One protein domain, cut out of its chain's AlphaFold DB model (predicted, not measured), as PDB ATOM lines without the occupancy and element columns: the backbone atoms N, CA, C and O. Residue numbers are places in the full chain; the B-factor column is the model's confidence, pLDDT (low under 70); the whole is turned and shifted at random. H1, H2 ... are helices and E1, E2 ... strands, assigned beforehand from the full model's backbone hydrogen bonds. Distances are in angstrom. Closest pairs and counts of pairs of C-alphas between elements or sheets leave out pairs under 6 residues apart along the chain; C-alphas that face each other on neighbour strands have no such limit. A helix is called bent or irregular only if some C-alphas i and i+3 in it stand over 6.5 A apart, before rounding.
ATOM      1  N   SER A   3     -23.146  64.964 -15.555       44.56
ATOM      2  CA  SER A   3     -23.434  66.127 -16.391       44.56
ATOM      3  C   SER A   3     -24.892  66.527 -16.556       44.56
ATOM      4  O   SER A   3     -25.188  67.715 -16.610       44.56
ATOM      5  N   ARG A   4     -25.817  65.571 -16.633       44.00
ATOM      6  CA  ARG A   4     -27.248  65.857 -16.797       44.00
ATOM      7  C   ARG A   4     -27.956  66.151 -15.479       44.00
ATOM      8  O   ARG A   4     -28.980  66.816 -15.508       44.00
ATOM      9  N   VAL A   5     -27.415  65.679 -14.356       50.75
ATOM     10  CA  VAL A   5     -27.987  65.899 -13.016       50.75
ATOM     11  C   VAL A   5     -27.452  67.197 -12.402       50.75
ATOM     12  O   VAL A   5     -28.201  67.918 -11.755       50.75
ATOM     13  N   LEU A   6     -26.181  67.530 -12.651       50.97
ATOM     14  CA  LEU A   6     -25.515  68.729 -12.126       50.97
ATOM     15  C   LEU A   6     -25.352  69.863 -13.157       50.97
ATOM     16  O   LEU A   6     -24.907  70.948 -12.802       50.97
ATOM     17  N   GLY A   7     -25.688  69.633 -14.432       52.78
ATOM     18  CA  GLY A   7     -25.536  70.625 -15.507       52.78
ATOM     19  C   GLY A   7     -24.098  70.831 -16.012       52.78
ATOM     20  O   GLY A   7     -23.819  71.858 -16.621       52.78
ATOM     21  N   ILE A   8     -23.184  69.885 -15.768       55.94
ATOM     22  CA  ILE A   8     -21.730  70.026 -16.011       55.94
ATOM     23  C   ILE A   8     -21.245  69.101 -17.131       55.94
ATOM     24  O   ILE A   8     -21.260  67.897 -16.976       55.94
ATOM     25  N   THR A   9     -20.804  69.583 -18.286       59.28
ATOM     26  CA  THR A   9     -20.423  68.699 -19.414       59.28
ATOM     27  C   THR A   9     -19.296  67.710 -19.100       59.28
ATOM     28  O   THR A   9     -19.334  66.573 -19.582       59.28
ATOM     29  N   SER A  10     -18.360  68.108 -18.243       68.00
ATOM     30  CA  SER A  10     -17.270  67.303 -17.702       68.00
ATOM     31  C   SER A  10     -17.151  67.516 -16.191       68.00
ATOM     32  O   SER A  10     -17.427  68.600 -15.684       68.00
ATOM     33  N   GLU A  11     -16.692  66.500 -15.457       74.88
ATOM     34  CA  GLU A  11     -16.336  66.644 -14.036       74.88
ATOM     35  C   GLU A  11     -15.250  67.716 -13.840       74.88
ATOM     36  O   GLU A  11     -15.298  68.505 -12.898       74.88
ATOM     37  N   SER A  12     -14.332  67.811 -14.805       78.31
ATOM     38  CA  SER A  12     -13.243  68.790 -14.835       78.31
ATOM     39  C   SER A  12     -13.709  70.238 -15.020       78.31
ATOM     40  O   SER A  12     -12.912  71.149 -14.818       78.31
ATOM     41  N   ASP A  13     -14.971  70.466 -15.403       79.25
ATOM     42  CA  ASP A  13     -15.520  71.821 -15.547       79.25
ATOM     43  C   ASP A  13     -15.811  72.460 -14.178       79.25
ATOM     44  O   ASP A  13     -15.946  73.679 -14.077       79.25
ATOM     45  N   VAL A  14     -15.925  71.644 -13.120       80.31
ATOM     46  CA  VAL A  14     -16.324  72.100 -11.778       80.31
ATOM     47  C   VAL A  14     -15.463  71.569 -10.637       80.31
ATOM     48  O   VAL A  14     -15.480  72.162  -9.560       80.31
ATOM     49  N   THR A  23      -3.241  57.938   1.481       96.06
ATOM     50  CA  THR A  23      -3.249  56.747   2.328       96.06
ATOM     51  C   THR A  23      -3.611  57.104   3.759       96.06
ATOM     52  O   THR A  23      -3.205  58.155   4.257       96.06
ATOM     53  N   PHE A  24      -4.296  56.206   4.452       95.44
ATOM     54  CA  PHE A  24      -4.637  56.350   5.865       95.44
ATOM     55  C   PHE A  24      -4.566  54.997   6.568       95.44
ATOM     56  O   PHE A  24      -4.635  53.952   5.928       95.44
ATOM     57  N   ARG A  25      -4.425  54.990   7.895       95.44
ATOM     58  CA  ARG A  25      -4.524  53.747   8.670       95.44
ATOM     59  C   ARG A  25      -5.975  53.486   9.045       95.44
ATOM     60  O   ARG A  25      -6.691  54.412   9.423       95.44
ATOM     61  N   SER A  26      -6.385  52.224   8.974       93.25
ATOM     62  CA  SER A  26      -7.657  51.772   9.555       93.25
ATOM     63  C   SER A  26      -7.779  52.209  11.028       93.25
ATOM     64  O   SER A  26      -6.754  52.372  11.692       93.25
ATOM     65  N   PRO A  27      -8.998  52.370  11.581       89.88
ATOM     66  CA  PRO A  27      -9.175  52.816  12.968       89.88
ATOM     67  C   PRO A  27      -8.460  51.947  14.015       89.88
ATOM     68  O   PRO A  27      -8.009  52.460  15.033       89.88
ATOM     69  N   SER A  28      -8.314  50.642  13.760       87.56
ATOM     70  CA  SER A  28      -7.545  49.718  14.608       87.56
ATOM     71  C   SER A  28      -6.025  49.805  14.403       87.56
ATOM     72  O   SER A  28      -5.267  49.200  15.154       87.56
ATOM     73  N   GLY A  29      -5.561  50.531  13.384       84.25
ATOM     74  CA  GLY A  29      -4.152  50.760  13.053       84.25
ATOM     75  C   GLY A  29      -3.466  49.632  12.275       84.25
ATOM     76  O   GLY A  29      -2.376  49.853  11.740       84.25
ATOM     77  N   GLY A  30      -4.095  48.456  12.184       89.19
ATOM     78  CA  GLY A  30      -3.487  47.225  11.661       89.19
ATOM     79  C   GLY A  30      -3.381  47.129  10.139       89.19
ATOM     80  O   GLY A  30      -2.705  46.236   9.649       89.19
ATOM     81  N   MET A  31      -4.029  48.035   9.404       94.44
ATOM     82  CA  MET A  31      -4.055  48.036   7.935       94.44
ATOM     83  C   MET A  31      -3.766  49.427   7.392       94.44
ATOM     84  O   MET A  31      -4.332  50.407   7.903       94.44
ATOM     85  N   LEU A  32      -2.930  49.504   6.359       96.44
ATOM     86  CA  LEU A  32      -2.746  50.704   5.552       96.44
ATOM     87  C   LEU A  32      -3.736  50.689   4.381       96.44
ATOM     88  O   LEU A  32      -3.774  49.748   3.595       96.44
ATOM     89  N   CYS A  33      -4.531  51.743   4.258       96.81
ATOM     90  CA  CYS A  33      -5.564  51.868   3.242       96.81
ATOM     91  C   CYS A  33      -5.180  52.937   2.216       96.81
ATOM     92  O   CYS A  33      -4.810  54.046   2.605       96.81
ATOM     93  N   GLY A  34      -5.313  52.627   0.928       96.81
ATOM     94  CA  GLY A  34      -5.243  53.587  -0.176       96.81
ATOM     95  C   GLY A  34      -6.637  54.067  -0.570       96.81
ATOM     96  O   GLY A  34      -7.599  53.300  -0.508       96.81
ATOM     97  N   MET A  35      -6.764  55.331  -0.969       96.75
ATOM     98  CA  MET A  35      -8.037  55.920  -1.388       96.75
ATOM     99  C   MET A  35      -8.070  56.150  -2.900       96.75
ATOM    100  O   MET A  35      -7.181  56.784  -3.466       96.75
ATOM    101  N   LEU A  36      -9.123  55.667  -3.543       96.94
ATOM    102  CA  LEU A  36      -9.449  55.909  -4.945       96.94
ATOM    103  C   LEU A  36     -10.774  56.676  -5.014       96.94
ATOM    104  O   LEU A  36     -11.630  56.530  -4.140       96.94
ATOM    105  N   CYS A  37     -10.976  57.451  -6.072       94.75
ATOM    106  CA  CYS A  37     -12.262  58.059  -6.383       94.75
ATOM    107  C   CYS A  37     -12.736  57.593  -7.763       94.75
ATOM    108  O   CYS A  37     -12.178  58.009  -8.774       94.75
ATOM    109  N   CYS A  38     -13.764  56.737  -7.804       94.75
ATOM    110  CA  CYS A  38     -14.489  56.283  -8.999       94.75
ATOM    111  C   CYS A  38     -13.625  56.050 -10.263       94.75
ATOM    112  O   CYS A  38     -13.189  54.929 -10.529       94.75
ATOM    113  N   PHE A  39     -13.379  57.104 -11.052       94.06
ATOM    114  CA  PHE A  39     -12.609  57.061 -12.295       94.06
ATOM    115  C   PHE A  39     -11.150  56.618 -12.098       94.06
ATOM    116  O   PHE A  39     -10.562  56.059 -13.026       94.06
ATOM    117  N   ASP A  40     -10.607  56.765 -10.885       96.31
ATOM    118  CA  ASP A  40      -9.254  56.328 -10.528       96.31
ATOM    119  C   ASP A  40      -8.997  54.837 -10.771       96.31
ATOM    120  O   ASP A  40      -7.872  54.439 -11.069       96.31
ATOM    121  N   LEU A  41     -10.048  54.009 -10.737       97.06
ATOM    122  CA  LEU A  41      -9.981  52.579 -11.067       97.06
ATOM    123  C   LEU A  41      -9.423  52.303 -12.475       97.06
ATOM    124  O   LEU A  41      -9.030  51.176 -12.773       97.06
ATOM    125  N   ARG A  42      -9.397  53.311 -13.354       96.31
ATOM    126  CA  ARG A  42      -8.864  53.210 -14.718       96.31
ATOM    127  C   ARG A  42      -7.358  53.470 -14.806       96.31
ATOM    128  O   ARG A  42      -6.766  53.146 -15.836       96.31
ATOM    129  N   PHE A  43      -6.729  54.031 -13.773       95.19
ATOM    130  CA  PHE A  43      -5.310  54.393 -13.798       95.19
ATOM    131  C   PHE A  43      -4.458  53.316 -13.137       95.19
ATOM    132  O   PHE A  43      -4.202  53.344 -11.936       95.19
ATOM    133  N   ARG A  44      -3.966  52.376 -13.948       93.44
ATOM    134  CA  ARG A  44      -3.090  51.295 -13.480       93.44
ATOM    135  C   ARG A  44      -1.901  51.797 -12.655       93.44
ATOM    136  O   ARG A  44      -1.592  51.199 -11.632       93.44
ATOM    137  N   ASP A  45      -1.244  52.869 -13.082       92.31
ATOM    138  CA  ASP A  45      -0.015  53.337 -12.430       92.31
ATOM    139  C   ASP A  45      -0.265  53.788 -10.984       92.31
ATOM    140  O   ASP A  45       0.554  53.518 -10.108       92.31
ATOM    141  N   LEU A  46      -1.440  54.364 -10.703       93.81
ATOM    142  CA  LEU A  46      -1.871  54.698  -9.344       93.81
ATOM    143  C   LEU A  46      -2.081  53.436  -8.490       93.81
ATOM    144  O   LEU A  46      -1.663  53.386  -7.334       93.81
ATOM    145  N   LEU A  47      -2.695  52.397  -9.061       94.88
ATOM    146  CA  LEU A  47      -2.947  51.118  -8.380       94.88
ATOM    147  C   LEU A  47      -1.629  50.416  -8.029       94.88
ATOM    148  O   LEU A  47      -1.435  49.977  -6.895       94.88
ATOM    149  N   VAL A  48      -0.697  50.389  -8.983       91.88
ATOM    150  CA  VAL A  48       0.660  49.864  -8.786       91.88
ATOM    151  C   VAL A  48       1.408  50.687  -7.736       91.88
ATOM    152  O   VAL A  48       2.068  50.115  -6.870       91.88
ATOM    153  N   GLN A  49       1.276  52.017  -7.745       92.19
ATOM    154  CA  GLN A  49       1.899  52.876  -6.739       92.19
ATOM    155  C   GLN A  49       1.411  52.551  -5.319       92.19
ATOM    156  O   GLN A  49       2.233  52.485  -4.400       92.19
ATOM    157  N   TYR A  50       0.111  52.300  -5.133       94.88
ATOM    158  CA  TYR A  50      -0.415  51.850  -3.843       94.88
ATOM    159  C   TYR A  50       0.118  50.469  -3.436       94.88
ATOM    160  O   TYR A  50       0.442  50.270  -2.263       94.88
ATOM    161  N   GLY A  51       0.256  49.539  -4.386       92.00
ATOM    162  CA  GLY A  51       0.775  48.190  -4.132       92.00
ATOM    163  C   GLY A  51       2.276  48.131  -3.844       92.00
ATOM    164  O   GLY A  51       2.709  47.331  -3.023       92.00
ATOM    165  N   HIS A  52       3.081  48.992  -4.474       87.69
ATOM    166  CA  HIS A  52       4.532  49.078  -4.240       87.69
ATOM    167  C   HIS A  52       4.888  49.938  -3.024       87.69
ATOM    168  O   HIS A  52       6.003  49.878  -2.511       87.69
ATOM    169  N   GLY A  53       3.928  50.725  -2.547       79.25
ATOM    170  CA  GLY A  53       3.971  51.342  -1.235       79.25
ATOM    171  C   GLY A  53       4.364  52.801  -1.157       79.25
ATOM    172  O   GLY A  53       4.343  53.362  -0.063       79.25
ATOM    173  N   GLY A  54       4.649  53.455  -2.282       75.50
ATOM    174  CA  GLY A  54       4.937  54.891  -2.314       75.50
ATOM    175  C   GLY A  54       5.810  55.358  -1.137       75.50
ATOM    176  O   GLY A  54       6.837  54.758  -0.838       75.50
ATOM    177  N   ALA A  55       5.378  56.409  -0.436       72.62
ATOM    178  CA  ALA A  55       6.087  56.931   0.736       72.62
ATOM    179  C   ALA A  55       5.758  56.211   2.064       72.62
ATOM    180  O   ALA A  55       6.516  56.343   3.021       72.62
ATOM    181  N   ASN A  56       4.638  55.482   2.148       84.69
ATOM    182  CA  ASN A  56       4.059  55.020   3.422       84.69
ATOM    183  C   ASN A  56       4.080  53.494   3.615       84.69
ATOM    184  O   ASN A  56       3.673  53.008   4.672       84.69
ATOM    185  N   GLY A  57       4.568  52.746   2.627       90.00
ATOM    186  CA  GLY A  57       4.488  51.289   2.561       90.00
ATOM    187  C   GLY A  57       3.298  50.796   1.726       90.00
ATOM    188  O   GLY A  57       2.400  51.577   1.398       90.00
ATOM    189  N   PRO A  58       3.313  49.515   1.316       94.19
ATOM    190  CA  PRO A  58       2.295  48.939   0.444       94.19
ATOM    191  C   PRO A  58       0.942  48.921   1.150       94.19
ATOM    192  O   PRO A  58       0.851  48.519   2.309       94.19
ATOM    193  N   CYS A  59      -0.107  49.371   0.464       96.19
ATOM    194  CA  CYS A  59      -1.458  49.344   1.020       96.19
ATOM    195  C   CYS A  59      -1.933  47.897   1.176       96.19
ATOM    196  O   CYS A  59      -1.582  47.039   0.380       96.19
ATOM    197  N   ASP A  60      -2.731  47.618   2.194       96.69
ATOM    198  CA  ASP A  60      -3.382  46.323   2.404       96.69
ATOM    199  C   ASP A  60      -4.787  46.314   1.786       96.69
ATOM    200  O   ASP A  60      -5.275  45.290   1.301       96.69
ATOM    201  N   VAL A  61      -5.435  47.484   1.787       97.44
ATOM    202  CA  VAL A  61      -6.797  47.696   1.291       97.44
ATOM    203  C   VAL A  61      -6.835  48.934   0.398       97.44
ATOM    204  O   VAL A  61      -6.278  49.972   0.746       97.44
ATOM    205  N   LEU A  62      -7.530  48.860  -0.731       97.88
ATOM    206  CA  LEU A  62      -7.889  50.006  -1.560       97.88
ATOM    207  C   LEU A  62      -9.384  50.285  -1.407       97.88
ATOM    208  O   LEU A  62     -10.223  49.428  -1.686       97.88
ATOM    209  N   CYS A  63      -9.724  51.491  -0.973       98.19
ATOM    210  CA  CYS A  63     -11.098  51.968  -0.895       98.19
ATOM    211  C   CYS A  63     -11.452  52.667  -2.208       98.19
ATOM    212  O   CYS A  63     -10.803  53.648  -2.562       98.19
ATOM    213  N   ALA A  64     -12.477  52.191  -2.914       98.19
ATOM    214  CA  ALA A  64     -12.875  52.702  -4.226       98.19
ATOM    215  C   ALA A  64     -14.357  53.121  -4.280       98.19
ATOM    216  O   ALA A  64     -15.131  52.531  -5.044       98.19
ATOM    217  N   PRO A  65     -14.789  54.117  -3.478       98.06
ATOM    218  CA  PRO A  65     -16.130  54.670  -3.602       98.06
ATOM    219  C   PRO A  65     -16.387  55.189  -5.010       98.06
ATOM    220  O   PRO A  65     -15.561  55.880  -5.612       98.06
ATOM    221  N   SER A  66     -17.545  54.808  -5.530       96.88
ATOM    222  CA  SER A  66     -17.858  54.926  -6.941       96.88
ATOM    223  C   SER A  66     -19.321  55.294  -7.175       96.88
ATOM    224  O   SER A  66     -20.200  55.027  -6.360       96.88
ATOM    225  N   ALA A  67     -19.566  55.899  -8.333       94.69
ATOM    226  CA  ALA A  67     -20.887  56.112  -8.911       94.69
ATOM    227  C   ALA A  67     -20.809  55.728 -10.394       94.69
ATOM    228  O   ALA A  67     -20.841  56.574 -11.291       94.69
ATOM    229  N   PHE A  68     -20.582  54.438 -10.654       93.94
ATOM    230  CA  PHE A  68     -20.411  53.937 -12.016       93.94
ATOM    231  C   PHE A  68     -21.728  54.011 -12.777       93.94
ATOM    232  O   PHE A  68     -22.756  53.548 -12.294       93.94
ATOM    233  N   LEU A  69     -21.690  54.550 -13.995       92.94
ATOM    234  CA  LEU A  69     -22.852  54.556 -14.879       92.94
ATOM    235  C   LEU A  69     -23.218  53.128 -15.267       92.94
ATOM    236  O   LEU A  69     -22.323  52.347 -15.593       92.94
ATOM    237  N   HIS A  70     -24.515  52.830 -15.342       90.88
ATOM    238  CA  HIS A  70     -25.010  51.517 -15.758       90.88
ATOM    239  C   HIS A  70     -24.400  51.056 -17.095       90.88
ATOM    240  O   HIS A  70     -23.888  49.944 -17.193       90.88
ATOM    241  N   THR A  71     -24.344  51.945 -18.094       91.62
ATOM    242  CA  THR A  71     -23.815  51.642 -19.438       91.62
ATOM    243  C   THR A  71     -22.359  51.193 -19.435       91.62
ATOM    244  O   THR A  71     -21.990  50.315 -20.199       91.62
ATOM    245  N   THR A  72     -21.519  51.794 -18.593       90.69
ATOM    246  CA  THR A  72     -20.114  51.386 -18.459       90.69
ATOM    247  C   THR A  72     -19.920  50.289 -17.426       90.69
ATOM    248  O   THR A  72     -18.925  49.576 -17.485       90.69
ATOM    249  N   GLY A  73     -20.816  50.204 -16.446       93.00
ATOM    250  CA  GLY A  73     -20.717  49.293 -15.318       93.00
ATOM    251  C   GLY A  73     -20.913  47.847 -15.735       93.00
ATOM    252  O   GLY A  73     -20.126  47.011 -15.297       93.00
ATOM    253  N   ILE A  74     -21.865  47.591 -16.645       94.75
ATOM    254  CA  ILE A  74     -22.148  46.256 -17.200       94.75
ATOM    255  C   ILE A  74     -20.863  45.556 -17.655       94.75
ATOM    256  O   ILE A  74     -20.641  44.400 -17.308       94.75
ATOM    257  N   ASP A  75     -20.002  46.273 -18.379       97.06
ATOM    258  CA  ASP A  75     -18.809  45.677 -18.983       97.06
ATOM    259  C   ASP A  75     -17.536  45.888 -18.152       97.06
ATOM    260  O   ASP A  75     -16.626  45.058 -18.177       97.06
ATOM    261  N   HIS A  76     -17.425  47.009 -17.430       98.12
ATOM    262  CA  HIS A  76     -16.148  47.411 -16.834       98.12
ATOM    263  C   HIS A  76     -16.059  47.231 -15.326       98.12
ATOM    264  O   HIS A  76     -14.945  47.110 -14.828       98.12
ATOM    265  N   TRP A  77     -17.167  47.255 -14.582       98.12
ATOM    266  CA  TRP A  77     -17.104  47.362 -13.120       98.12
ATOM    267  C   TRP A  77     -16.329  46.203 -12.490       98.12
ATOM    268  O   TRP A  77     -15.267  46.422 -11.909       98.12
ATOM    269  N   ASP A  78     -16.805  44.973 -12.697       98.38
ATOM    270  CA  ASP A  78     -16.189  43.772 -12.133       98.38
ATOM    271  C   ASP A  78     -14.748  43.599 -12.636       98.38
ATOM    272  O   ASP A  78     -13.865  43.198 -11.879       98.38
ATOM    273  N   LEU A  79     -14.483  43.940 -13.901       98.44
ATOM    274  CA  LEU A  79     -13.140  43.896 -14.474       98.44
ATOM    275  C   LEU A  79     -12.188  44.854 -13.745       98.44
ATOM    276  O   LEU A  79     -11.091  44.451 -13.363       98.44
ATOM    277  N   LEU A  80     -12.598  46.108 -13.551       98.56
ATOM    278  CA  LEU A  80     -11.754  47.157 -12.989       98.56
ATOM    279  C   LEU A  80     -11.482  46.942 -11.502       98.56
ATOM    280  O   LEU A  80     -10.331  47.047 -11.089       98.56
ATOM    281  N   ILE A  81     -12.487  46.580 -10.699       98.62
ATOM    282  CA  ILE A  81     -12.272  46.338  -9.261       98.62
ATOM    283  C   ILE A  81     -11.383  45.112  -9.020       98.62
ATOM    284  O   ILE A  81     -10.532  45.121  -8.132       98.62
ATOM    285  N   ARG A  82     -11.510  44.073  -9.857       98.75
ATOM    286  CA  ARG A  82     -10.634  42.895  -9.797       98.75
ATOM    287  C   ARG A  82      -9.232  43.226 -10.272       98.75
ATOM    288  O   ARG A  82      -8.261  42.773  -9.673       98.75
ATOM    289  N   ARG A  83      -9.111  44.045 -11.318       98.00
ATOM    290  CA  ARG A  83      -7.815  44.531 -11.791       98.00
ATOM    291  C   ARG A  83      -7.114  45.377 -10.734       98.00
ATOM    292  O   ARG A  83      -5.924  45.176 -10.532       98.00
ATOM    293  N   ALA A  84      -7.838  46.252 -10.042       98.12
ATOM    294  CA  ALA A  84      -7.303  47.050  -8.945       98.12
ATOM    295  C   ALA A  84      -6.750  46.184  -7.814       98.12
ATOM    296  O   ALA A  84      -5.652  46.454  -7.330       98.12
ATOM    297  N   ALA A  85      -7.449  45.104  -7.463       98.00
ATOM    298  CA  ALA A  85      -6.968  44.163  -6.460       98.00
ATOM    299  C   ALA A  85      -5.675  43.454  -6.896       98.00
ATOM    300  O   ALA A  85      -4.740  43.327  -6.110       98.00
ATOM    301  N   LEU A  86      -5.603  43.052  -8.171       96.69
ATOM    302  CA  LEU A  86      -4.436  42.384  -8.750       96.69
ATOM    303  C   LEU A  86      -3.223  43.312  -8.890       96.69
ATOM    304  O   LEU A  86      -2.129  42.938  -8.483       96.69
ATOM    305  N   ASP A  87      -3.403  44.507  -9.456       95.19
ATOM    306  CA  ASP A  87      -2.313  45.470  -9.668       95.19
ATOM    307  C   ASP A  87      -1.788  46.041  -8.352       95.19
ATOM    308  O   ASP A  87      -0.583  46.220  -8.197       95.19
ATOM    309  N   GLY A  88      -2.685  46.306  -7.398       95.12
ATOM    310  CA  GLY A  88      -2.306  46.759  -6.064       95.12
ATOM    311  C   GLY A  88      -1.866  45.628  -5.134       95.12
ATOM    312  O   GLY A  88      -1.396  45.912  -4.033       95.12
ATOM    313  N   GLN A  89      -2.058  44.360  -5.518       95.75
ATOM    314  CA  GLN A  89      -1.915  43.180  -4.649       95.75
ATOM    315  C   GLN A  89      -2.477  43.439  -3.248       95.75
ATOM    316  O   GLN A  89      -1.769  43.332  -2.246       95.75
ATOM    317  N   SER A  90      -3.723  43.900  -3.219       97.31
ATOM    318  CA  SER A  90      -4.421  44.440  -2.051       97.31
ATOM    319  C   SER A  90      -5.879  44.008  -2.102       97.31
ATOM    320  O   SER A  90      -6.411  43.751  -3.183       97.31
ATOM    321  N   PHE A  91      -6.557  43.984  -0.959       98.25
ATOM    322  CA  PHE A  91      -8.016  43.901  -0.971       98.25
ATOM    323  C   PHE A  91      -8.600  45.173  -1.586       98.25
ATOM    324  O   PHE A  91      -8.017  46.250  -1.464       98.25
ATOM    325  N   VAL A  92      -9.771  45.077  -2.209       98.50
ATOM    326  CA  VAL A  92     -10.514  46.242  -2.701       98.50
ATOM    327  C   VAL A  92     -11.884  46.266  -2.053       98.50
ATOM    328  O   VAL A  92     -12.639  45.302  -2.159       98.50
ATOM    329  N   VAL A  93     -12.216  47.386  -1.415       98.25
ATOM    330  CA  VAL A  93     -13.562  47.687  -0.921       98.25
ATOM    331  C   VAL A  93     -14.151  48.744  -1.842       98.25
ATOM    332  O   VAL A  93     -13.735  49.902  -1.822       98.25
ATOM    333  N   ALA A  94     -15.099  48.337  -2.680       98.44
ATOM    334  CA  ALA A  94     -15.643  49.148  -3.760       98.44
ATOM    335  C   ALA A  94     -17.144  49.391  -3.546       98.44
ATOM    336  O   ALA A  94     -17.970  48.690  -4.139       98.44
ATOM    337  N   PRO A  95     -17.527  50.349  -2.680       98.31
ATOM    338  CA  PRO A  95     -18.913  50.771  -2.583       98.31
ATOM    339  C   PRO A  95     -19.306  51.537  -3.849       98.31
ATOM    340  O   PRO A  95     -18.552  52.373  -4.351       98.31
ATOM    341  N   ASN A  96     -20.497  51.253  -4.357       97.31
ATOM    342  CA  ASN A  96     -21.054  51.865  -5.549       97.31
ATOM    343  C   ASN A  96     -22.533  52.187  -5.330       97.31
ATOM    344  O   ASN A  96     -23.243  51.451  -4.642       97.31
ATOM    345  N   VAL A  97     -22.998  53.287  -5.914       96.00
ATOM    346  CA  VAL A  97     -24.393  53.720  -5.763       96.00
ATOM    347  C   VAL A  97     -25.322  52.746  -6.485       96.00
ATOM    348  O   VAL A  97     -25.083  52.428  -7.653       96.00
ATOM    349  N   ALA A  98     -26.356  52.276  -5.779       95.62
ATOM    350  CA  ALA A  98     -27.356  51.352  -6.301       95.62
ATOM    351  C   ALA A  98     -28.058  51.913  -7.546       95.62
ATOM    352  O   ALA A  98     -28.225  53.119  -7.708       95.62
ATOM    353  N   TYR A  99     -28.465  51.011  -8.430       94.12
ATOM    354  CA  TYR A  99     -29.285  51.323  -9.587       94.12
ATOM    355  C   TYR A  99     -30.686  51.767  -9.151       94.12
ATOM    356  O   TYR A  99     -31.303  51.134  -8.290       94.12
ATOM    357  N   SER A 100     -31.211  52.794  -9.819       91.44
ATOM    358  CA  SER A 100     -32.607  53.221  -9.743       91.44
ATOM    359  C   SER A 100     -33.111  53.626 -11.130       91.44
ATOM    360  O   SER A 100     -32.436  54.363 -11.852       91.44
ATOM    361  N   ASP A 101     -34.315  53.170 -11.489       87.50
ATOM    362  CA  ASP A 101     -35.025  53.594 -12.708       87.50
ATOM    363  C   ASP A 101     -35.589  55.022 -12.597       87.50
ATOM    364  O   ASP A 101     -35.976  55.619 -13.602       87.50
ATOM    365  N   GLU A 102     -35.647  55.575 -11.382       88.31
ATOM    366  CA  GLU A 102     -36.138  56.935 -11.128       88.31
ATOM    367  C   GLU A 102     -35.051  57.997 -11.351       88.31
ATOM    368  O   GLU A 102     -35.355  59.179 -11.543       88.31
ATOM    369  N   ASP A 103     -33.780  57.587 -11.367       81.88
ATOM    370  CA  ASP A 103     -32.665  58.497 -11.575       81.88
ATOM    371  C   ASP A 103     -32.593  58.954 -13.033       81.88
ATOM    372  O   ASP A 103     -32.567  58.162 -13.976       81.88
ATOM    373  N   ALA A 104     -32.411  60.262 -13.237       83.75
ATOM    374  CA  ALA A 104     -32.172  60.820 -14.571       83.75
ATOM    375  C   ALA A 104     -30.927  60.218 -15.260       83.75
ATOM    376  O   ALA A 104     -30.755  60.327 -16.481       83.75
ATOM    377  N   VAL A 105     -30.023  59.623 -14.475       85.69
ATOM    378  CA  VAL A 105     -28.823  58.927 -14.932       85.69
ATOM    379  C   VAL A 105     -28.673  57.630 -14.136       85.69
ATOM    380  O   VAL A 105     -28.165  57.682 -13.019       85.69
ATOM    381  N   PRO A 106     -29.027  56.476 -14.722       89.94
ATOM    382  CA  PRO A 106     -28.929  55.202 -14.023       89.94
ATOM    383  C   PRO A 106     -27.479  54.834 -13.676       89.94
ATOM    384  O   PRO A 106     -26.590  54.815 -14.545       89.94
ATOM    385  N   LEU A 107     -27.248  54.532 -12.400       94.62
ATOM    386  CA  LEU A 107     -25.982  54.043 -11.850       94.62
ATOM    387  C   LEU A 107     -25.997  52.517 -11.743       94.62
ATOM    388  O   LEU A 107     -27.031  51.892 -11.913       94.62
ATOM    389  N   TYR A 108     -24.842  51.893 -11.555       96.19
ATOM    390  CA  TYR A 108     -24.693  50.452 -11.762       96.19
ATOM    391  C   TYR A 108     -24.940  49.590 -10.512       96.19
ATOM    392  O   TYR A 108     -25.279  48.415 -10.644       96.19
ATOM    393  N   GLY A 109     -24.759  50.136  -9.307       96.38
ATOM    394  CA  GLY A 109     -24.808  49.360  -8.068       96.38
ATOM    395  C   GLY A 109     -23.692  48.322  -7.971       96.38
ATOM    396  O   GLY A 109     -22.556  48.570  -8.380       96.38
ATOM    397  N   ARG A 110     -24.005  47.144  -7.421       97.94
ATOM    398  CA  ARG A 110     -23.060  46.021  -7.294       97.94
ATOM    399  C   ARG A 110     -21.801  46.335  -6.482       97.94
ATOM    400  O   ARG A 110     -20.702  45.887  -6.831       97.94
ATOM    401  N   SER A 111     -21.968  47.085  -5.391       98.56
ATOM    402  CA  SER A 111     -20.938  47.249  -4.358       98.56
ATOM    403  C   SER A 111     -20.287  45.909  -4.030       98.56
ATOM    404  O   SER A 111     -20.996  44.914  -3.882       98.56
ATOM    405  N   ALA A 112     -18.963  45.862  -3.922       98.62
ATOM    406  CA  ALA A 112     -18.252  44.595  -3.788       98.62
ATOM    407  C   ALA A 112     -17.000  44.694  -2.914       98.62
ATOM    408  O   ALA A 112     -16.391  45.757  -2.779       98.62
ATOM    409  N   VAL A 113     -16.603  43.544  -2.371       98.69
ATOM    410  CA  VAL A 113     -15.294  43.330  -1.751       98.69
ATOM    411  C   VAL A 113     -14.534  42.285  -2.559       98.69
ATOM    412  O   VAL A 113     -15.085  41.232  -2.892       98.69
ATOM    413  N   VAL A 114     -13.278  42.578  -2.887       98.75
ATOM    414  CA  VAL A 114     -12.402  41.726  -3.703       98.75
ATOM    415  C   VAL A 114     -11.130  41.403  -2.924       98.75
ATOM    416  O   VAL A 114     -10.546  42.299  -2.315       98.75
ATOM    417  N   ASP A 115     -10.694  40.143  -2.949       98.25
ATOM    418  CA  ASP A 115      -9.424  39.726  -2.346       98.25
ATOM    419  C   ASP A 115      -8.209  40.133  -3.198       98.25
ATOM    420  O   ASP A 115      -8.333  40.450  -4.382       98.25
ATOM    421  N   ALA A 116      -7.008  40.058  -2.619       96.94
ATOM    422  CA  ALA A 116      -5.754  40.376  -3.314       96.94
ATOM    423  C   ALA A 116      -5.443  39.459  -4.521       96.94
ATOM    424  O   ALA A 116      -4.550  39.762  -5.311       96.94
ATOM    425  N   TRP A 117      -6.169  38.346  -4.694       97.00
ATOM    426  CA  TRP A 117      -6.080  37.457  -5.858       97.00
ATOM    427  C   TRP A 117      -7.090  37.824  -6.963       97.00
ATOM    428  O   TRP A 117      -7.187  37.139  -7.986       97.00
ATOM    429  N   GLY A 118      -7.862  38.896  -6.779       97.62
ATOM    430  CA  GLY A 118      -8.858  39.361  -7.740       97.62
ATOM    431  C   GLY A 118     -10.150  38.542  -7.740       97.62
ATOM    432  O   GLY A 118     -10.868  38.540  -8.751       97.62
ATOM    433  N   ARG A 119     -10.459  37.820  -6.655       98.19
ATOM    434  CA  ARG A 119     -11.741  37.120  -6.476       98.19
ATOM    435  C   ARG A 119     -12.728  38.031  -5.760       98.19
ATOM    436  O   ARG A 119     -12.410  38.610  -4.728       98.19
ATOM    437  N   ILE A 120     -13.943  38.129  -6.293       98.50
ATOM    438  CA  ILE A 120     -15.046  38.821  -5.620       98.50
ATOM    439  C   ILE A 120     -15.489  37.945  -4.445       98.50
ATOM    440  O   ILE A 120     -15.937  36.819  -4.653       98.50
ATOM    441  N   MET A 121     -15.329  38.448  -3.224       98.38
ATOM    442  CA  MET A 121     -15.669  37.733  -1.990       98.38
ATOM    443  C   MET A 121     -17.132  37.928  -1.602       98.38
ATOM    444  O   MET A 121     -17.785  37.002  -1.137       98.38
ATOM    445  N   SER A 122     -17.639  39.143  -1.803       98.56
ATOM    446  CA  SER A 122     -19.029  39.512  -1.564       98.56
ATOM    447  C   SER A 122     -19.418  40.618  -2.532       98.56
ATOM    448  O   SER A 122     -18.608  41.500  -2.822       98.56
ATOM    449  N   GLN A 123     -20.663  40.596  -3.003       98.50
ATOM    450  CA  GLN A 123     -21.195  41.599  -3.918       98.50
ATOM    451  C   GLN A 123     -22.685  41.808  -3.651       98.50
ATOM    452  O   GLN A 123     -23.424  40.841  -3.482       98.50
ATOM    453  N   CYS A 124     -23.104  43.067  -3.589       98.44
ATOM    454  CA  CYS A 124     -24.511  43.435  -3.519       98.44
ATOM    455  C   CYS A 124     -25.199  43.208  -4.866       98.44
ATOM    456  O   CYS A 124     -24.559  43.192  -5.923       98.44
ATOM    457  N   ASP A 125     -26.524  43.148  -4.833       97.94
ATOM    458  CA  ASP A 125     -27.328  43.287  -6.038       97.94
ATOM    459  C   ASP A 125     -27.140  44.669  -6.687       97.94
ATOM    460  O   ASP A 125     -26.546  45.600  -6.129       97.94
ATOM    461  N   ALA A 126     -27.615  44.795  -7.926       96.44
ATOM    462  CA  ALA A 126     -27.574  46.069  -8.636       96.44
ATOM    463  C   ALA A 126     -28.554  47.088  -8.033       96.44
ATOM    464  O   ALA A 126     -28.239  48.272  -8.005       96.44
ATOM    465  N   VAL A 127     -29.714  46.633  -7.547       96.44
ATOM    466  CA  VAL A 127     -30.830  47.472  -7.083       96.44
ATOM    467  C   VAL A 127     -31.019  47.318  -5.578       96.44
ATOM    468  O   VAL A 127     -30.924  46.209  -5.055       96.44
ATOM    469  N   GLY A 128     -31.380  48.420  -4.922       93.75
ATOM    470  CA  GLY A 128     -31.710  48.451  -3.501       93.75
ATOM    471  C   GLY A 128     -30.490  48.591  -2.596       93.75
ATOM    472  O   GLY A 128     -29.356  48.290  -2.971       93.75
ATOM    473  N   ASP A 129     -30.745  49.072  -1.383       93.81
ATOM    474  CA  ASP A 129     -29.711  49.212  -0.368       93.81
ATOM    475  C   ASP A 129     -29.210  47.835   0.073       93.81
ATOM    476  O   ASP A 129     -29.982  46.902   0.307       93.81
ATOM    477  N   GLY A 130     -27.896  47.717   0.224       95.44
ATOM    478  CA  GLY A 130     -27.262  46.467   0.606       95.44
ATOM    479  C   GLY A 130     -25.848  46.677   1.119       95.44
ATOM    480  O   GLY A 130     -25.242  47.734   0.935       95.44
ATOM    481  N   MET A 131     -25.310  45.639   1.751       97.38
ATOM    482  CA  MET A 131     -23.963  45.648   2.307       97.38
ATOM    483  C   MET A 131     -23.215  44.388   1.878       97.38
ATOM    484  O   MET A 131     -23.632  43.276   2.191       97.38
ATOM    485  N   ALA A 132     -22.093  44.578   1.186       97.31
ATOM    486  CA  ALA A 132     -21.138  43.517   0.911       97.31
ATOM    487  C   ALA A 132     -20.142  43.444   2.073       97.31
ATOM    488  O   ALA A 132     -19.555  44.460   2.447       97.31
ATOM    489  N   LEU A 133     -19.958  42.250   2.637       96.69
ATOM    490  CA  LEU A 133     -19.103  42.025   3.800       96.69
ATOM    491  C   LEU A 133     -18.140  40.874   3.516       96.69
ATOM    492  O   LEU A 133     -18.541  39.849   2.970       96.69
ATOM    493  N   ALA A 134     -16.878  41.039   3.897       96.12
ATOM    494  CA  ALA A 134     -15.884  39.980   3.830       96.12
ATOM    495  C   ALA A 134     -14.850  40.143   4.946       96.12
ATOM    496  O   ALA A 134     -14.547  41.266   5.357       96.12
ATOM    497  N   ASP A 135     -14.295  39.020   5.394       94.06
ATOM    498  CA  ASP A 135     -13.175  39.000   6.329       94.06
ATOM    499  C   ASP A 135     -11.860  39.270   5.586       94.06
ATOM    500  O   ASP A 135     -11.587  38.686   4.536       94.06
ATOM    501  N   VAL A 136     -11.038  40.162   6.141       90.19
ATOM    502  CA  VAL A 136      -9.727  40.516   5.582       90.19
ATOM    503  C   VAL A 136      -8.636  39.791   6.356       90.19
ATOM    504  O   VAL A 136      -8.415  40.057   7.537       90.19
ATOM    505  N   GLU A 137      -7.920  38.899   5.672       91.81
ATOM    506  CA  GLU A 137      -6.777  38.179   6.228       91.81
ATOM    507  C   GLU A 137      -5.459  38.732   5.658       91.81
ATOM    508  O   GLU A 137      -5.166  38.595   4.470       91.81
ATOM    509  N   LEU A 138      -4.637  39.365   6.502       91.25
ATOM    510  CA  LEU A 138      -3.380  40.000   6.065       91.25
ATOM    511  C   LEU A 138      -2.311  38.994   5.606       91.25
ATOM    512  O   LEU A 138      -1.470  39.311   4.758       91.25
ATOM    513  N   SER A 139      -2.358  37.766   6.128       94.06
ATOM    514  CA  SER A 139      -1.520  36.653   5.663       94.06
ATOM    515  C   SER A 139      -1.772  36.361   4.180       94.06
ATOM    516  O   SER A 139      -0.816  36.192   3.428       94.06
ATOM    517  N   ALA A 140      -3.029  36.419   3.725       93.31
ATOM    518  CA  ALA A 140      -3.387  36.180   2.332       93.31
ATOM    519  C   ALA A 140      -2.749  37.211   1.388       93.31
ATOM    520  O   ALA A 140      -2.304  36.855   0.299       93.31
ATOM    521  N   ILE A 141      -2.633  38.475   1.809       94.50
ATOM    522  CA  ILE A 141      -1.935  39.516   1.034       94.50
ATOM    523  C   ILE A 141      -0.457  39.154   0.878       94.50
ATOM    524  O   ILE A 141       0.094  39.191  -0.225       94.50
ATOM    525  N   SER A 142       0.175  38.772   1.988       93.12
ATOM    526  CA  SER A 142       1.589  38.386   2.022       93.12
ATOM    527  C   SER A 142       1.852  37.168   1.133       93.12
ATOM    528  O   SER A 142       2.799  37.169   0.348       93.12
ATOM    529  N   ASP A 143       0.965  36.173   1.178       95.44
ATOM    530  CA  ASP A 143       1.031  34.980   0.335       95.44
ATOM    531  C   ASP A 143       0.924  35.311  -1.157       95.44
ATOM    532  O   ASP A 143       1.658  34.748  -1.973       95.44
ATOM    533  N   VAL A 144       0.014  36.213  -1.539       95.38
ATOM    534  CA  VAL A 144      -0.137  36.642  -2.937       95.38
ATOM    535  C   VAL A 144       1.116  37.367  -3.421       95.38
ATOM    536  O   VAL A 144       1.632  37.031  -4.490       95.38
ATOM    537  N   ARG A 145       1.643  38.301  -2.623       93.81
ATOM    538  CA  ARG A 145       2.879  39.035  -2.939       93.81
ATOM    539  C   ARG A 145       4.089  38.110  -3.033       93.81
ATOM    540  O   ARG A 145       4.911  38.287  -3.921       93.81
ATOM    541  N   GLY A 146       4.174  37.086  -2.183       93.38
ATOM    542  CA  GLY A 146       5.240  36.083  -2.248       93.38
ATOM    543  C   GLY A 146       5.148  35.171  -3.477       93.38
ATOM    544  O   GLY A 146       6.171  34.790  -4.039       93.38
ATOM    545  N   LYS A 147       3.932  34.831  -3.924       94.12
ATOM    546  CA  LYS A 147       3.715  34.009  -5.130       94.12
ATOM    547  C   LYS A 147       3.969  34.780  -6.422       94.12
ATOM    548  O   LYS A 147       4.460  34.197  -7.386       94.12
ATOM    549  N   ILE A 148       3.584  36.055  -6.462       91.62
ATOM    550  CA  ILE A 148       3.712  36.927  -7.633       91.62
ATOM    551  C   ILE A 148       4.275  38.274  -7.159       91.62
ATOM    552  O   ILE A 148       3.497  39.187  -6.905       91.62
ATOM    553  N   PRO A 149       5.596  38.437  -7.013       89.44
ATOM    554  CA  PRO A 149       6.167  39.672  -6.476       89.44
ATOM    555  C   PRO A 149       6.201  40.773  -7.546       89.44
ATOM    556  O   PRO A 149       7.208  40.965  -8.223       89.44
ATOM    557  N   LEU A 150       5.093  41.505  -7.732       86.31
ATOM    558  CA  LEU A 150       5.004  42.534  -8.782       86.31
ATOM    559  C   LEU A 150       6.027  43.662  -8.597       86.31
ATOM    560  O   LEU A 150       6.543  44.173  -9.591       86.31
ATOM    561  N   ALA A 151       6.371  43.988  -7.349       77.06
ATOM    562  CA  ALA A 151       7.394  44.983  -7.025       77.06
ATOM    563  C   ALA A 151       8.785  44.612  -7.573       77.06
ATOM    564  O   ALA A 151       9.515  45.493  -8.022       77.06
ATOM    565  N   ASP A 152       9.119  43.319  -7.608       77.81
ATOM    566  CA  ASP A 152      10.413  42.822  -8.095       77.81
ATOM    567  C   ASP A 152      10.427  42.639  -9.621       77.81
ATOM    568  O   ASP A 152      11.483  42.589 -10.251       77.81
ATOM    569  N   LEU A 153       9.241  42.520 -10.221       70.88
ATOM    570  CA  LEU A 153       9.032  42.263 -11.647       70.88
ATOM    571  C   LEU A 153       8.658  43.528 -12.429       70.88
ATOM    572  O   LEU A 153       8.312  43.445 -13.611       70.88
TER     573      LEU A 153
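AT A GLANCE: This is residues 3 to 14 and 23 to 153 of the 157 residues of the protein "Hypothetical protein" of Haptolina ericina (UniProt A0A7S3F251). A twisted six-stranded sheet has the long helix H4 and the shorter H3 covering one face, with H2 beside H4, H5 grazing the sheet at one end, and two long loops, residues 95 to 111 and 124 to 137. A separate piece, residues 3 to 14 with H1, lies away from the sheet. The printed part has 143 residues with five named helices and six named strands, in the order H1 E1 E2 H2 H3 E3 H4 E4 E5 E6 H5; the sheet, E1 E2 E3 E4 E5 E6, is mixed. The class is mixed, helices and strands, with under half of the residues in named elements. It is compact, with a radius of gyration of the C-alphas of 15.7 A and spans of 46 by 31 by 30 A.

IN THESE COORDINATES: H1 is residues 3 to 6, from C-alpha 3 at (-23.434, 66.127, -16.391). E1 is residues 23 to 25 and E2 32 to 35, 10.2 A long. H2 is residues 38 to 42 and H3 44 to 52, 12.2 A. E3 is residues 61 to 63. H4, residues 70 to 88, is 25.1 A long from C-alpha 70 at (-25.010, 51.517, -15.758); it is irregular, with C-alphas 75 and 78 7.6 A apart and a kink of 51 degrees near residue 77. E4 is residues 91 to 94, E5 112 to 114 and E6 120 to 123. H5, residues 138 to 147, is 14.5 A long and ends at C-alpha 147 (3.715, 34.009, -5.130).

HOW THE PARTS SIT: The sheet is only just strongly twisted, its C-alphas up to 4.5 A off the best plane. E1 and E2 are an antiparallel hairpin, with N 24 and O 33 at 2.9 A. E2 and E3 are parallel, N 34 and O 61 at 2.8 A, as are E3 and E4, N 62 and O 91 at 2.8 A. Two strand-helix-strand units, parallel neighbours with helices between, E2 H2 H3 E3 and E3 H4 E4, have right-handed crossovers. E4 E5 E6 is a meander, each strand the antiparallel neighbour of the one before, with N 92 and O 114 at 2.9 A and N 113 and O 122 at 2.9 A. H3 and H4 are on the same face, making two layers, each at a height over the sheet of 10.1 A. They touch, H4 with residues 84 to 88 alone, at a shallow tilt of 32 degrees, the same way; their closest C-alphas, Gly 51 and Gly 88, are 3.9 A apart. H2 touches H4, closest C-alphas Leu 41 and Leu 80, 6.0 A. H5 only grazes the sheet with residues 138 to 141. In H3 and H5 every O i to N i+4 pair is within hydrogen-bond range; H4 has 12 of 15 and H2 0 of 1, with 2 of 2 O i to N i+3 pairs, and H1 is too short for an i+4 pair.

THE WHOLE: The C-alphas of Glu 102 and Asp 152, the two farthest apart, are 48.7 A apart. Residues 15 to 22 are not printed, and C-alphas 14 and 23 are 24.6 A apart across the cut. The links E4 to E5 and E6 to H5 are long. The mean pLDDT of the printed part is 91.2; residues 3 to 10 are under 70.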